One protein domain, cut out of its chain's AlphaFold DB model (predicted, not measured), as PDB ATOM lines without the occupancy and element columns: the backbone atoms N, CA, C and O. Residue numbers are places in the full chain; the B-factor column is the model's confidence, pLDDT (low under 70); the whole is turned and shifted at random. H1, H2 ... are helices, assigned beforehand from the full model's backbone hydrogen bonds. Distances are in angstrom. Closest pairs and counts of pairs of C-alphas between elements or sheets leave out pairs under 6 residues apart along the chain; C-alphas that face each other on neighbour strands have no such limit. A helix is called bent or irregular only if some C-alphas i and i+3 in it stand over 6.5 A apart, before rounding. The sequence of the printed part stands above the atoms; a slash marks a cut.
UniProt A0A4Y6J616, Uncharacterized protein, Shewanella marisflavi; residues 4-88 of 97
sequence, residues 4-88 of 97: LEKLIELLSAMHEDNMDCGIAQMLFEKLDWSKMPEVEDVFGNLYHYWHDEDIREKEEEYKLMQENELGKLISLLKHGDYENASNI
ATOM      1  N   LEU A   4     -64.983-107.809  83.859       95.06
ATOM      2  CA  LEU A   4     -64.072-108.646  83.080       95.06
ATOM      3  C   LEU A   4     -63.136-109.478  83.974       95.06
ATOM      4  O   LEU A   4     -62.927-110.660  83.719       95.06
ATOM      5  N   GLU A   5     -62.586-108.893  85.041       95.56
ATOM      6  CA  GLU A   5     -61.746-109.638  85.990       95.56
ATOM      7  C   GLU A   5     -62.549-110.736  86.707       95.56
ATOM      8  O   GLU A   5     -62.043-111.847  86.850       95.56
ATOM      9  N   LYS A   6     -63.809-110.468  87.085       95.56
ATOM     10  CA  LYS A   6     -64.708-111.486  87.662       95.56
ATOM     11  C   LYS A   6     -65.014-112.602  86.666       95.56
ATOM     12  O   LYS A   6     -64.982-113.769  87.039       95.56
ATOM     13  N   LEU A   7     -65.301-112.254  85.411       95.25
ATOM     14  CA  LEU A   7     -65.530-113.213  84.331       95.25
ATOM     15  C   LEU A   7     -64.330-114.158  84.182       95.25
ATOM     16  O   LEU A   7     -64.492-115.376  84.187       95.25
ATOM     17  N   ILE A   8     -63.120-113.599  84.105       95.88
ATOM     18  CA  ILE A   8     -61.881-114.375  83.992       95.88
ATOM     19  C   ILE A   8     -61.675-115.272  85.221       95.88
ATOM     20  O   ILE A   8     -61.280-116.424  85.062       95.88
ATOM     21  N   GLU A   9     -61.949-114.776  86.431       95.12
ATOM     22  CA  GLU A   9     -61.845-115.562  87.667       95.12
ATOM     23  C   GLU A   9     -62.813-116.755  87.673       95.12
ATOM     24  O   GLU A   9     -62.398-117.873  87.974       95.12
ATOM     25  N   LEU A  10     -64.072-116.545  87.271       94.75
ATOM     26  CA  LEU A  10     -65.067-117.614  87.166       94.75
ATOM     27  C   LEU A  10     -64.653-118.675  86.140       94.75
ATOM     28  O   LEU A  10     -64.659-119.862  86.458       94.75
ATOM     29  N   LEU A  11     -64.237-118.259  84.940       95.06
ATOM     30  CA  LEU A  11     -63.756-119.178  83.901       95.06
ATOM     31  C   LEU A  11     -62.531-119.974  84.368       95.06
ATOM     32  O   LEU A  11     -62.447-121.175  84.130       95.06
ATOM     33  N   SER A  12     -61.592-119.325  85.060       95.12
ATOM     34  CA  SER A  12     -60.424-119.996  85.635       95.12
ATOM     35  C   SER A  12     -60.814-121.021  86.701       95.12
ATOM     36  O   SER A  12     -60.279-122.126  86.682       95.12
ATOM     37  N   ALA A  13     -61.773-120.708  87.574       93.38
ATOM     38  CA  ALA A  13     -62.261-121.663  88.567       93.38
ATOM     39  C   ALA A  13     -62.933-122.886  87.921       93.38
ATOM     40  O   ALA A  13     -62.750-124.006  88.394       93.38
ATOM     41  N   MET A  14     -63.668-122.685  86.823       91.06
ATOM     42  CA  MET A  14     -64.234-123.785  86.037       91.06
ATOM     43  C   MET A  14     -63.150-124.637  85.366       91.06
ATOM     44  O   MET A  14     -63.225-125.857  85.411       91.06
ATOM     45  N   HIS A  15     -62.131-124.011  84.774       91.56
ATOM     46  CA  HIS A  15     -61.035-124.713  84.094       91.56
ATOM     47  C   HIS A  15     -60.173-125.552  85.053       91.56
ATOM     48  O   HIS A  15     -59.529-126.513  84.644       91.56
ATOM     49  N   GLU A  16     -60.124-125.188  86.331       89.81
ATOM     50  CA  GLU A  16     -59.411-125.946  87.362       89.81
ATOM     51  C   GLU A  16     -60.274-127.055  88.001       89.81
ATOM     52  O   GLU A  16     -59.882-127.593  89.036       89.81
ATOM     53  N   ASP A  17     -61.438-127.388  87.417       78.56
ATOM     54  CA  ASP A  17     -62.435-128.341  87.950       78.56
ATOM     55  C   ASP A  17     -62.861-128.006  89.406       78.56
ATOM     56  O   ASP A  17     -63.283-128.862  90.186       78.56
ATOM     57  N   ASN A  18     -62.774-126.726  89.791       79.38
ATOM     58  CA  ASN A  18     -63.078-126.233  91.141       79.38
ATOM     59  C   ASN A  18     -64.501-125.654  91.262       79.38
ATOM     60  O   ASN A  18     -64.853-125.095  92.306       79.38
ATOM     61  N   MET A  19     -65.320-125.745  90.209       85.56
ATOM     62  CA  MET A  19     -66.652-125.143  90.164       85.56
ATOM     63  C   MET A  19     -67.647-125.991  89.369       85.56
ATOM     64  O   MET A  19     -67.415-126.305  88.208       85.56
ATOM     65  N   ASP A  20     -68.780-126.291  90.001       88.94
ATOM     66  CA  ASP A  20     -69.952-126.930  89.392       88.94
ATOM     67  C   ASP A  20     -70.567-126.050  88.288       88.94
ATOM     68  O   ASP A  20     -70.691-124.831  88.467       88.94
ATOM     69  N   CYS A  21     -70.979-126.648  87.161       87.56
ATOM     70  CA  CYS A  21     -71.504-125.895  86.017       87.56
ATOM     71  C   CYS A  21     -72.808-125.145  86.329       87.56
ATOM     72  O   CYS A  21     -72.997-124.028  85.842       87.56
ATOM     73  N   GLY A  22     -73.682-125.698  87.175       87.88
ATOM     74  CA  GLY A  22     -74.911-125.030  87.606       87.88
ATOM     75  C   GLY A  22     -74.627-123.811  88.488       87.88
ATOM     76  O   GLY A  22     -75.216-122.744  88.301       87.88
ATOM     77  N   ILE A  23     -73.672-123.934  89.415       90.69
ATOM     78  CA  ILE A  23     -73.190-122.797  90.215       90.69
ATOM     79  C   ILE A  23     -72.545-121.743  89.315       90.69
ATOM     80  O   ILE A  23     -72.822-120.553  89.487       90.69
ATOM     81  N   ALA A  24     -71.714-122.163  88.358       89.94
ATOM     82  CA  ALA A  24     -71.084-121.259  87.411       89.94
ATOM     83  C   ALA A  24     -72.143-120.468  86.642       89.94
ATOM     84  O   ALA A  24     -72.161-119.245  86.750       89.94
ATOM     85  N   GLN A  25     -73.091-121.128  85.975       90.75
ATOM     86  CA  GLN A  25     -74.158-120.460  85.225       90.75
ATOM     87  C   GLN A  25     -74.863-119.376  86.063       90.75
ATOM     88  O   GLN A  25     -74.966-118.225  85.634       90.75
ATOM     89  N   MET A  26     -75.248-119.695  87.305       92.12
ATOM     90  CA  MET A  26     -75.868-118.731  88.224       92.12
ATOM     91  C   MET A  26     -74.978-117.524  88.566       92.12
ATOM     92  O   MET A  26     -75.494-116.462  88.925       92.12
ATOM     93  N   LEU A  27     -73.652-117.679  88.564       93.44
ATOM     94  CA  LEU A  27     -72.703-116.591  88.808       93.44
ATOM     95  C   LEU A  27     -72.492-115.738  87.554       93.44
ATOM     96  O   LEU A  27     -72.443-114.515  87.677       93.44
ATOM     97  N   PHE A  28     -72.449-116.347  86.367       92.06
ATOM     98  CA  PHE A  28     -72.365-115.621  85.094       92.06
ATOM     99  C   PHE A  28     -73.609-114.759  84.839       92.06
ATOM    100  O   PHE A  28     -73.485-113.614  84.405       92.06
ATOM    101  N   GLU A  29     -74.803-115.247  85.186       91.50
ATOM    102  CA  GLU A  29     -76.055-114.476  85.099       91.50
ATOM    103  C   GLU A  29     -76.074-113.228  86.002       91.50
ATOM    104  O   GLU A  29     -76.863-112.309  85.784       91.50
ATOM    105  N   LYS A  30     -75.211-113.176  87.026       93.75
ATOM    106  CA  LYS A  30     -75.097-112.035  87.951       93.75
ATOM    107  C   LYS A  30     -74.063-111.000  87.518       93.75
ATOM    108  O   LYS A  30     -73.969-109.961  88.176       93.75
ATOM    109  N   LEU A  31     -73.274-111.281  86.482       93.81
ATOM    110  CA  LEU A  31     -72.328-110.312  85.938       93.81
ATOM    111  C   LEU A  31     -73.088-109.160  85.274       93.81
ATOM    112  O   LEU A  31     -74.124-109.355  84.636       93.81
ATOM    113  N   ASP A  32     -72.562-107.946  85.411       94.25
ATOM    114  CA  ASP A  32     -73.108-106.784  84.709       94.25
ATOM    115  C   ASP A  32     -72.491-106.695  83.306       94.25
ATOM    116  O   ASP A  32     -71.542-105.948  83.063       94.25
ATOM    117  N   TRP A  33     -73.048-107.468  82.369       91.69
ATOM    118  CA  TRP A  33     -72.609-107.539  80.967       91.69
ATOM    119  C   TRP A  33     -72.593-106.175  80.264       91.69
ATOM    120  O   TRP A  33     -71.783-105.949  79.367       91.69
ATOM    121  N   SER A  34     -73.389-105.204  80.734       92.50
ATOM    122  CA  SER A  34     -73.370-103.832  80.203       92.50
ATOM    123  C   SER A  34     -72.038-103.101  80.431       92.50
ATOM    124  O   SER A  34     -71.784-102.062  79.817       92.50
ATOM    125  N   LYS A  35     -71.182-103.621  81.321       94.31
ATOM    126  CA  LYS A  35     -69.836-103.100  81.607       94.31
ATOM    127  C   LYS A  35     -68.738-103.724  80.752       94.31
ATOM    128  O   LYS A  35     -67.599-103.281  80.875       94.31
ATOM    129  N   MET A  36     -69.063-104.723  79.936       93.56
ATOM    130  CA  MET A  36     -68.126-105.440  79.069       93.56
ATOM    131  C   MET A  36     -68.792-105.823  77.731       93.56
ATOM    132  O   MET A  36     -68.854-107.002  77.385       93.56
ATOM    133  N   PRO A  37     -69.331-104.839  76.983       91.75
ATOM    134  CA  PRO A  37     -70.061-105.094  75.738       91.75
ATOM    135  C   PRO A  37     -69.216-105.810  74.674       91.75
ATOM    136  O   PRO A  37     -69.757-106.514  73.836       91.75
ATOM    137  N   GLU A  38     -67.891-105.668  74.717       90.88
ATOM    138  CA  GLU A  38     -66.952-106.342  73.814       90.88
ATOM    139  C   GLU A  38     -66.962-107.879  73.885       90.88
ATOM    140  O   GLU A  38     -66.425-108.524  72.989       90.88
ATOM    141  N   VAL A  39     -67.522-108.461  74.949       91.81
ATOM    142  CA  VAL A  39     -67.532-109.911  75.198       91.81
ATOM    143  C   VAL A  39     -68.942-110.429  75.482       91.81
ATOM    144  O   VAL A  39     -69.099-111.476  76.106       91.81
ATOM    145  N   GLU A  40     -69.984-109.711  75.050       85.75
ATOM    146  CA  GLU A  40     -71.380-110.107  75.289       85.75
ATOM    147  C   GLU A  40     -71.713-111.495  74.716       85.75
ATOM    148  O   GLU A  40     -72.408-112.286  75.357       85.75
ATOM    149  N   ASP A  41     -71.122-111.837  73.568       88.44
ATOM    150  CA  ASP A  41     -71.326-113.118  72.886       88.44
ATOM    151  C   ASP A  41     -70.695-114.306  73.632       88.44
ATOM    152  O   ASP A  41     -71.131-115.450  73.477       88.44
ATOM    153  N   VAL A  42     -69.716-114.053  74.512       90.12
ATOM    154  CA  VAL A  42     -69.055-115.104  75.302       90.12
ATOM    155  C   VAL A  42     -70.065-115.846  76.180       90.12
ATOM    156  O   VAL A  42     -69.978-117.068  76.307       90.12
ATOM    157  N   PHE A  43     -71.053-115.144  76.749       87.69
ATOM    158  CA  PHE A  43     -72.099-115.783  77.554       87.69
ATOM    159  C   PHE A  43     -72.888-116.818  76.747       87.69
ATOM    160  O   PHE A  43     -73.141-117.922  77.230       87.69
ATOM    161  N   GLY A  44     -73.249-116.473  75.508       86.56
ATOM    162  CA  GLY A  44     -73.989-117.358  74.614       86.56
ATOM    163  C   GLY A  44     -73.202-118.624  74.282       86.56
ATOM    164  O   GLY A  44     -73.755-119.721  74.333       86.56
ATOM    165  N   ASN A  45     -71.899-118.494  74.029       88.75
ATOM    166  CA  ASN A  45     -71.054-119.636  73.681       88.75
ATOM    167  C   ASN A  45     -70.845-120.594  74.864       88.75
ATOM    168  O   ASN A  45     -70.807-121.811  74.674       88.75
ATOM    169  N   LEU A  46     -70.773-120.071  76.094       90.44
ATOM    170  CA  LEU A  46     -70.616-120.877  77.312       90.44
ATOM    171  C   LEU A  46     -71.830-121.753  77.634       90.44
ATOM    172  O   LEU A  46     -71.688-122.728  78.371       90.44
ATOM    173  N   TYR A  47     -72.997-121.463  77.052       87.19
ATOM    174  CA  TYR A  47     -74.194-122.286  77.213       87.19
ATOM    175  C   TYR A  47     -73.911-123.770  76.943       87.19
ATOM    176  O   TYR A  47     -74.302-124.624  77.740       87.19
ATOM    177  N   HIS A  48     -73.191-124.070  75.859       84.00
ATOM    178  CA  HIS A  48     -72.824-125.438  75.491       84.00
ATOM    179  C   HIS A  48     -71.877-126.072  76.507       84.00
ATOM    180  O   HIS A  48     -72.087-127.205  76.927       84.00
ATOM    181  N   TYR A  49     -70.906-125.308  77.010       88.56
ATOM    182  CA  TYR A  49     -70.028-125.793  78.068       88.56
ATOM    183  C   TYR A  49     -70.814-126.192  79.327       88.56
ATOM    184  O   TYR A  49     -70.526-127.219  79.930       88.56
ATOM    185  N   TRP A  50     -71.833-125.442  79.747       87.75
ATOM    186  CA  TRP A  50     -72.604-125.835  80.935       87.75
ATOM    187  C   TRP A  50     -73.491-127.055  80.696       87.75
ATOM    188  O   TRP A  50     -73.592-127.914  81.565       87.75
ATOM    189  N   HIS A  51     -74.138-127.130  79.533       87.25
ATOM    190  CA  HIS A  51     -75.156-128.149  79.275       87.25
ATOM    191  C   HIS A  51     -74.571-129.491  78.838       87.25
ATOM    192  O   HIS A  51     -75.219-130.510  79.053       87.25
ATOM    193  N   ASP A  52     -73.352-129.505  78.297       89.38
ATOM    194  CA  ASP A  52     -72.682-130.732  77.861       89.38
ATOM    195  C   ASP A  52     -71.824-131.370  78.975       89.38
ATOM    196  O   ASP A  52     -70.960-132.204  78.702       89.38
ATOM    197  N   GLU A  53     -72.030-130.988  80.243       88.56
ATOM    198  CA  GLU A  53     -71.296-131.538  81.393       88.56
ATOM    199  C   GLU A  53     -71.411-133.063  81.481       88.56
ATOM    200  O   GLU A  53     -70.401-133.760  81.585       88.56
ATOM    201  N   ASP A  54     -72.618-133.604  81.328       89.19
ATOM    202  CA  ASP A  54     -72.853-135.044  81.399       89.19
ATOM    203  C   ASP A  54     -72.277-135.812  80.194       89.19
ATOM    204  O   ASP A  54     -72.089-137.031  80.276       89.19
ATOM    205  N   ILE A  55     -72.026-135.126  79.074       88.94
ATOM    206  CA  ILE A  55     -71.337-135.666  77.897       88.94
ATOM    207  C   ILE A  55     -69.828-135.652  78.149       88.94
ATOM    208  O   ILE A  55     -69.185-136.693  78.003       88.94
ATOM    209  N   ARG A  56     -69.259-134.525  78.609       87.94
ATOM    210  CA  ARG A  56     -67.833-134.419  78.977       87.94
ATOM    211  C   ARG A  56     -67.409-135.463  80.001       87.94
ATOM    212  O   ARG A  56     -66.304-135.985  79.914       87.94
ATOM    213  N   GLU A  57     -68.264-135.780  80.970       87.44
ATOM    214  CA  GLU A  57     -67.964-136.811  81.969       87.44
ATOM    215  C   GLU A  57     -67.798-138.217  81.367       87.44
ATOM    216  O   GLU A  57     -67.154-139.077  81.967       87.44
ATOM    217  N   LYS A  58     -68.378-138.466  80.187       90.38
ATOM    218  CA  LYS A  58     -68.399-139.779  79.527       90.38
ATOM    219  C   LYS A  58     -67.440-139.861  78.337       90.38
ATOM    220  O   LYS A  58     -66.996-140.958  78.002       90.38
ATOM    221  N   GLU A  59     -67.131-138.732  77.702       91.94
ATOM    222  CA  GLU A  59     -66.354-138.650  76.464       91.94
ATOM    223  C   GLU A  59     -65.061-137.851  76.668       91.94
ATOM    224  O   GLU A  59     -65.039-136.623  76.606       91.94
ATOM    225  N   GLU A  60     -63.950-138.562  76.879       90.12
ATOM    226  CA  GLU A  60     -62.640-137.966  77.186       90.12
ATOM    227  C   GLU A  60     -62.129-137.019  76.084       90.12
ATOM    228  O   GLU A  60     -61.598-135.951  76.380       90.12
ATOM    229  N   GLU A  61     -62.332-137.366  74.807       90.62
ATOM    230  CA  GLU A  61     -61.957-136.503  73.675       90.62
ATOM    231  C   GLU A  61     -62.763-135.196  73.671       90.62
ATOM    232  O   GLU A  61     -62.216-134.117  73.429       90.62
ATOM    233  N   TYR A  62     -64.053-135.287  73.989       90.00
ATOM    234  CA  TYR A  62     -64.940-134.135  74.057       90.00
ATOM    235  C   TYR A  62     -64.599-133.234  75.251       90.00
ATOM    236  O   TYR A  62     -64.513-132.014  75.094       90.00
ATOM    237  N   LYS A  63     -64.304-133.834  76.415       90.75
ATOM    238  CA  LYS A  63     -63.775-133.127  77.590       90.75
ATOM    239  C   LYS A  63     -62.505-132.356  77.242       90.75
ATOM    240  O   LYS A  63     -62.465-131.146  77.444       90.75
ATOM    241  N   LEU A  64     -61.516-133.022  76.644       91.88
ATOM    242  CA  LEU A  64     -60.246-132.395  76.278       91.88
ATOM    243  C   LEU A  64     -60.432-131.241  75.279       91.88
ATOM    244  O   LEU A  64     -59.747-130.223  75.369       91.88
ATOM    245  N   MET A  65     -61.342-131.378  74.311       93.38
ATOM    246  CA  MET A  65     -61.665-130.294  73.380       93.38
ATOM    247  C   MET A  65     -62.232-129.079  74.124       93.38
ATOM    248  O   MET A  65     -61.687-127.984  73.983       93.38
ATOM    249  N   GLN A  66     -63.256-129.271  74.961       92.44
ATOM    250  CA  GLN A  66     -63.884-128.169  75.692       92.44
ATOM    251  C   GLN A  66     -62.930-127.514  76.707       92.44
ATOM    252  O   GLN A  66     -62.932-126.290  76.827       92.44
ATOM    253  N   GLU A  67     -62.067-128.281  77.382       92.44
ATOM    254  CA  GLU A  67     -61.015-127.742  78.260       92.44
ATOM    255  C   GLU A  67     -60.017-126.868  77.488       92.44
ATOM    256  O   GLU A  67     -59.688-125.760  77.916       92.44
ATOM    257  N   ASN A  68     -59.571-127.324  76.313       94.12
ATOM    258  CA  ASN A  68     -58.662-126.550  75.469       94.12
ATOM    259  C   ASN A  68     -59.301-125.244  74.979       94.12
ATOM    260  O   ASN A  68     -58.641-124.204  74.984       94.12
ATOM    261  N   GLU A  69     -60.569-125.276  74.562       95.56
ATOM    262  CA  GLU A  69     -61.298-124.067  74.161       95.56
ATOM    263  C   GLU A  69     -61.509-123.112  75.344       95.56
ATOM    264  O   GLU A  69     -61.297-121.905  75.204       95.56
ATOM    265  N   LEU A  70     -61.795-123.632  76.543       95.31
ATOM    266  CA  LEU A  70     -61.912-122.817  77.755       95.31
ATOM    267  C   LEU A  70     -60.576-122.142  78.103       95.31
ATOM    268  O   LEU A  70     -60.533-120.943  78.387       95.31
ATOM    269  N   GLY A  71     -59.467-122.881  78.017       96.50
ATOM    270  CA  GLY A  71     -58.122-122.345  78.219       96.50
ATOM    271  C   GLY A  71     -57.762-121.245  77.211       96.50
ATOM    272  O   GLY A  71     -57.205-120.207  77.592       96.50
ATOM    273  N   LYS A  72     -58.122-121.423  75.932       97.12
ATOM    274  CA  LYS A  72     -57.957-120.394  74.889       97.12
ATOM    275  C   LYS A  72     -58.777-119.147  75.201       97.12
ATOM    276  O   LYS A  72     -58.214-118.055  75.172       97.12
ATOM    277  N   LEU A  73     -60.055-119.303  75.554       97.06
ATOM    278  CA  LEU A  73     -60.935-118.194  75.923       97.06
ATOM    279  C   LEU A  73     -60.334-117.365  77.064       97.06
ATOM    280  O   LEU A  73     -60.181-116.151  76.933       97.06
ATOM    281  N   ILE A  74     -59.910-118.016  78.152       97.12
ATOM    282  CA  ILE A  74     -59.272-117.348  79.297       97.12
ATOM    283  C   ILE A  74     -58.030-116.565  78.856       97.12
ATOM    284  O   ILE A  74     -57.820-115.431  79.294       97.12
ATOM    285  N   SER A  75     -57.194-117.160  78.002       97.69
ATOM    286  CA  SER A  75     -55.995-116.498  77.483       97.69
ATOM    287  C   SER A  75     -56.347-115.260  76.657       97.69
ATOM    288  O   SER A  75     -55.793-114.191  76.908       97.69
ATOM    289  N   LEU A  76     -57.288-115.366  75.717       97.81
ATOM    290  CA  LEU A  76     -57.707-114.260  74.850       97.81
ATOM    291  C   LEU A  76     -58.277-113.090  75.665       97.81
ATOM    292  O   LEU A  76     -57.841-111.952  75.488       97.81
ATOM    293  N   LEU A  77     -59.143-113.377  76.643       96.69
ATOM    294  CA  LEU A  77     -59.696-112.368  77.554       96.69
ATOM    295  C   LEU A  77     -58.600-111.648  78.356       96.69
ATOM    296  O   LEU A  77     -58.624-110.424  78.471       96.69
ATOM    297  N   LYS A  78     -57.598-112.381  78.868       96.75
ATOM    298  CA  LYS A  78     -56.461-111.795  79.605       96.75
ATOM    299  C   LYS A  78     -55.578-110.891  78.741       96.75
ATOM    300  O   LYS A  78     -54.966-109.966  79.272       96.75
ATOM    301  N   HIS A  79     -55.496-111.154  77.438       97.06
ATOM    302  CA  HIS A  79     -54.709-110.355  76.493       97.06
ATOM    303  C   HIS A  79     -55.514-109.229  75.828       97.06
ATOM    304  O   HIS A  79     -54.939-108.448  75.071       97.06
ATOM    305  N   GLY A  80     -56.812-109.113  76.121       96.00
ATOM    306  CA  GLY A  80     -57.689-108.110  75.517       96.00
ATOM    307  C   GLY A  80     -58.103-108.422  74.076       96.00
ATOM    308  O   GLY A  80     -58.514-107.519  73.352       96.00
ATOM    309  N   ASP A  81     -57.975-109.678  73.641       97.12
ATOM    310  CA  ASP A  81     -58.344-110.126  72.296       97.12
ATOM    311  C   ASP A  81     -59.813-110.581  72.260       97.12
ATOM    312  O   ASP A  81     -60.137-111.768  72.188       97.12
ATOM    313  N   TYR A  82     -60.715-109.611  72.404       95.19
ATOM    314  CA  TYR A  82     -62.148-109.857  72.589       95.19
ATOM    315  C   TYR A  82     -62.859-110.337  71.321       95.19
ATOM    316  O   TYR A  82     -63.823-111.097  71.404       95.19
ATOM    317  N   GLU A  83     -62.361-109.934  70.150       94.19
ATOM    318  CA  GLU A  83     -62.873-110.400  68.860       94.19
ATOM    319  C   GLU A  83     -62.674-111.913  68.730       94.19
ATOM    320  O   GLU A  83     -63.625-112.645  68.464       94.19
ATOM    321  N   ASN A  84     -61.463-112.411  68.992       94.81
ATOM    322  CA  ASN A  84     -61.218-113.849  68.951       94.81
ATOM    323  C   ASN A  84     -61.880-114.578  70.127       94.81
ATOM    324  O   ASN A  84     -62.371-115.688  69.940       94.81
ATOM    325  N   ALA A  85     -61.948-113.965  71.316       95.75
ATOM    326  CA  ALA A  85     -62.636-114.554  72.470       95.75
ATOM    327  C   ALA A  85     -64.118-114.843  72.174       95.75
ATOM    328  O   ALA A  85     -64.609-115.924  72.489       95.75
ATOM    329  N   SER A  86     -64.805-113.913  71.507       92.56
ATOM    330  CA  SER A  86     -66.223-114.043  71.136       92.56
ATOM    331  C   SER A  86     -66.477-115.102  70.054       92.56
ATOM    332  O   SER A  86     -67.608-115.542  69.876       92.56
ATOM    333  N   ASN A  87     -65.429-115.559  69.362       92.19
ATOM    334  CA  ASN A  87     -65.503-116.620  68.354       92.19
ATOM    335  C   ASN A  87     -65.182-118.021  68.907       92.19
ATOM    336  O   ASN A  87     -65.279-119.001  68.166       92.19
ATOM    337  N   ILE A  88     -64.791-118.147  70.182       93.44
ATOM    338  CA  ILE A  88     -64.577-119.459  70.800       93.44
ATOM    339  C   ILE A  88     -65.913-120.196  70.904       93.44
ATOM    340  O   ILE A  88     -66.876-119.678  71.465       93.44
TER     341      ILE A  88
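AT A GLANCE: This is residues 4 to 88 of the 97 residues of an uncharacterized protein of Shewanella marisflavi (UniProt A0A4Y6J616). Four helices, H1, H2, H3 and H5, stand side by side as a small four-cornered bundle, each running opposite to the one before it; H2 is the shortest of them and the gap between H3 and H5 is loosely closed. Short H6 folds back over the side between H3 and H5, and short H4 makes the turn at the other end. The 85 printed residues hold six named helices, H1 to H6 in order, and no named strand: all helix. The whole is compact, radius of gyration of the C-alphas 12.2 A, with an elongated outline of 36 by 24 by 19 A.

HOW THE PARTS SIT: H5, residues 60 to 79, is the hub, touching three helices. It touches H1, residues 4 to 15, at a shallow tilt of 22 degrees, opposite ways; the closest C-alphas, of Ile 8 and Ile 74, are 6.1 A apart. H1 forms a helical hairpin with H2, residues 21 to 28, at 5 degrees; the closest C-alphas, of Leu 10 and Ala 24, are 7.0 A apart. H2 forms another with H3, residues 37 to 51, at 15 degrees; C-alphas 21 and 50, the closest, are 5.2 A apart. H3 and H5 are close but not clearly touching, C-alphas 49 and 66 being closest at 7.0 A. H6, residues 82 to 86, touches H3, closest at C-alphas 42 and 86, 5.1 A, and residues 72 to 77 of H5, closest at C-alphas 73 and 85, 5.3 A. H4, residues 53 to 56, touches H5 only at the corner, closest at C-alphas 56 and 63, 4.5 A. Every O i to N i+4 pair is within hydrogen-bond range in H1, H2, H5 and H6; H3 has 4 of 11, beside 11 of 12 O i to N i+3 pairs, and H4 is too short for such a pair.

IN THESE COORDINATES: H1 begins at C-alpha 4 (-64.072, -108.646, 83.080) and measures 16.4 A, H2 10.4 A, H4 5.1 A and H6 6.0 A. H3 measures 23.9 A and is irregular: C-alphas 38 and 41 are 8.1 A apart. H5 measures 28.7 A, ending at C-alpha 79 (-54.709, -110.355, 76.493).

THE WHOLE: The C-alphas of Lys 35 and Lys 58, the two farthest apart, are 36.8 A apart. The printed part has no cut and no long link. Its mean pLDDT is 91.9, and no printed residue is under 70.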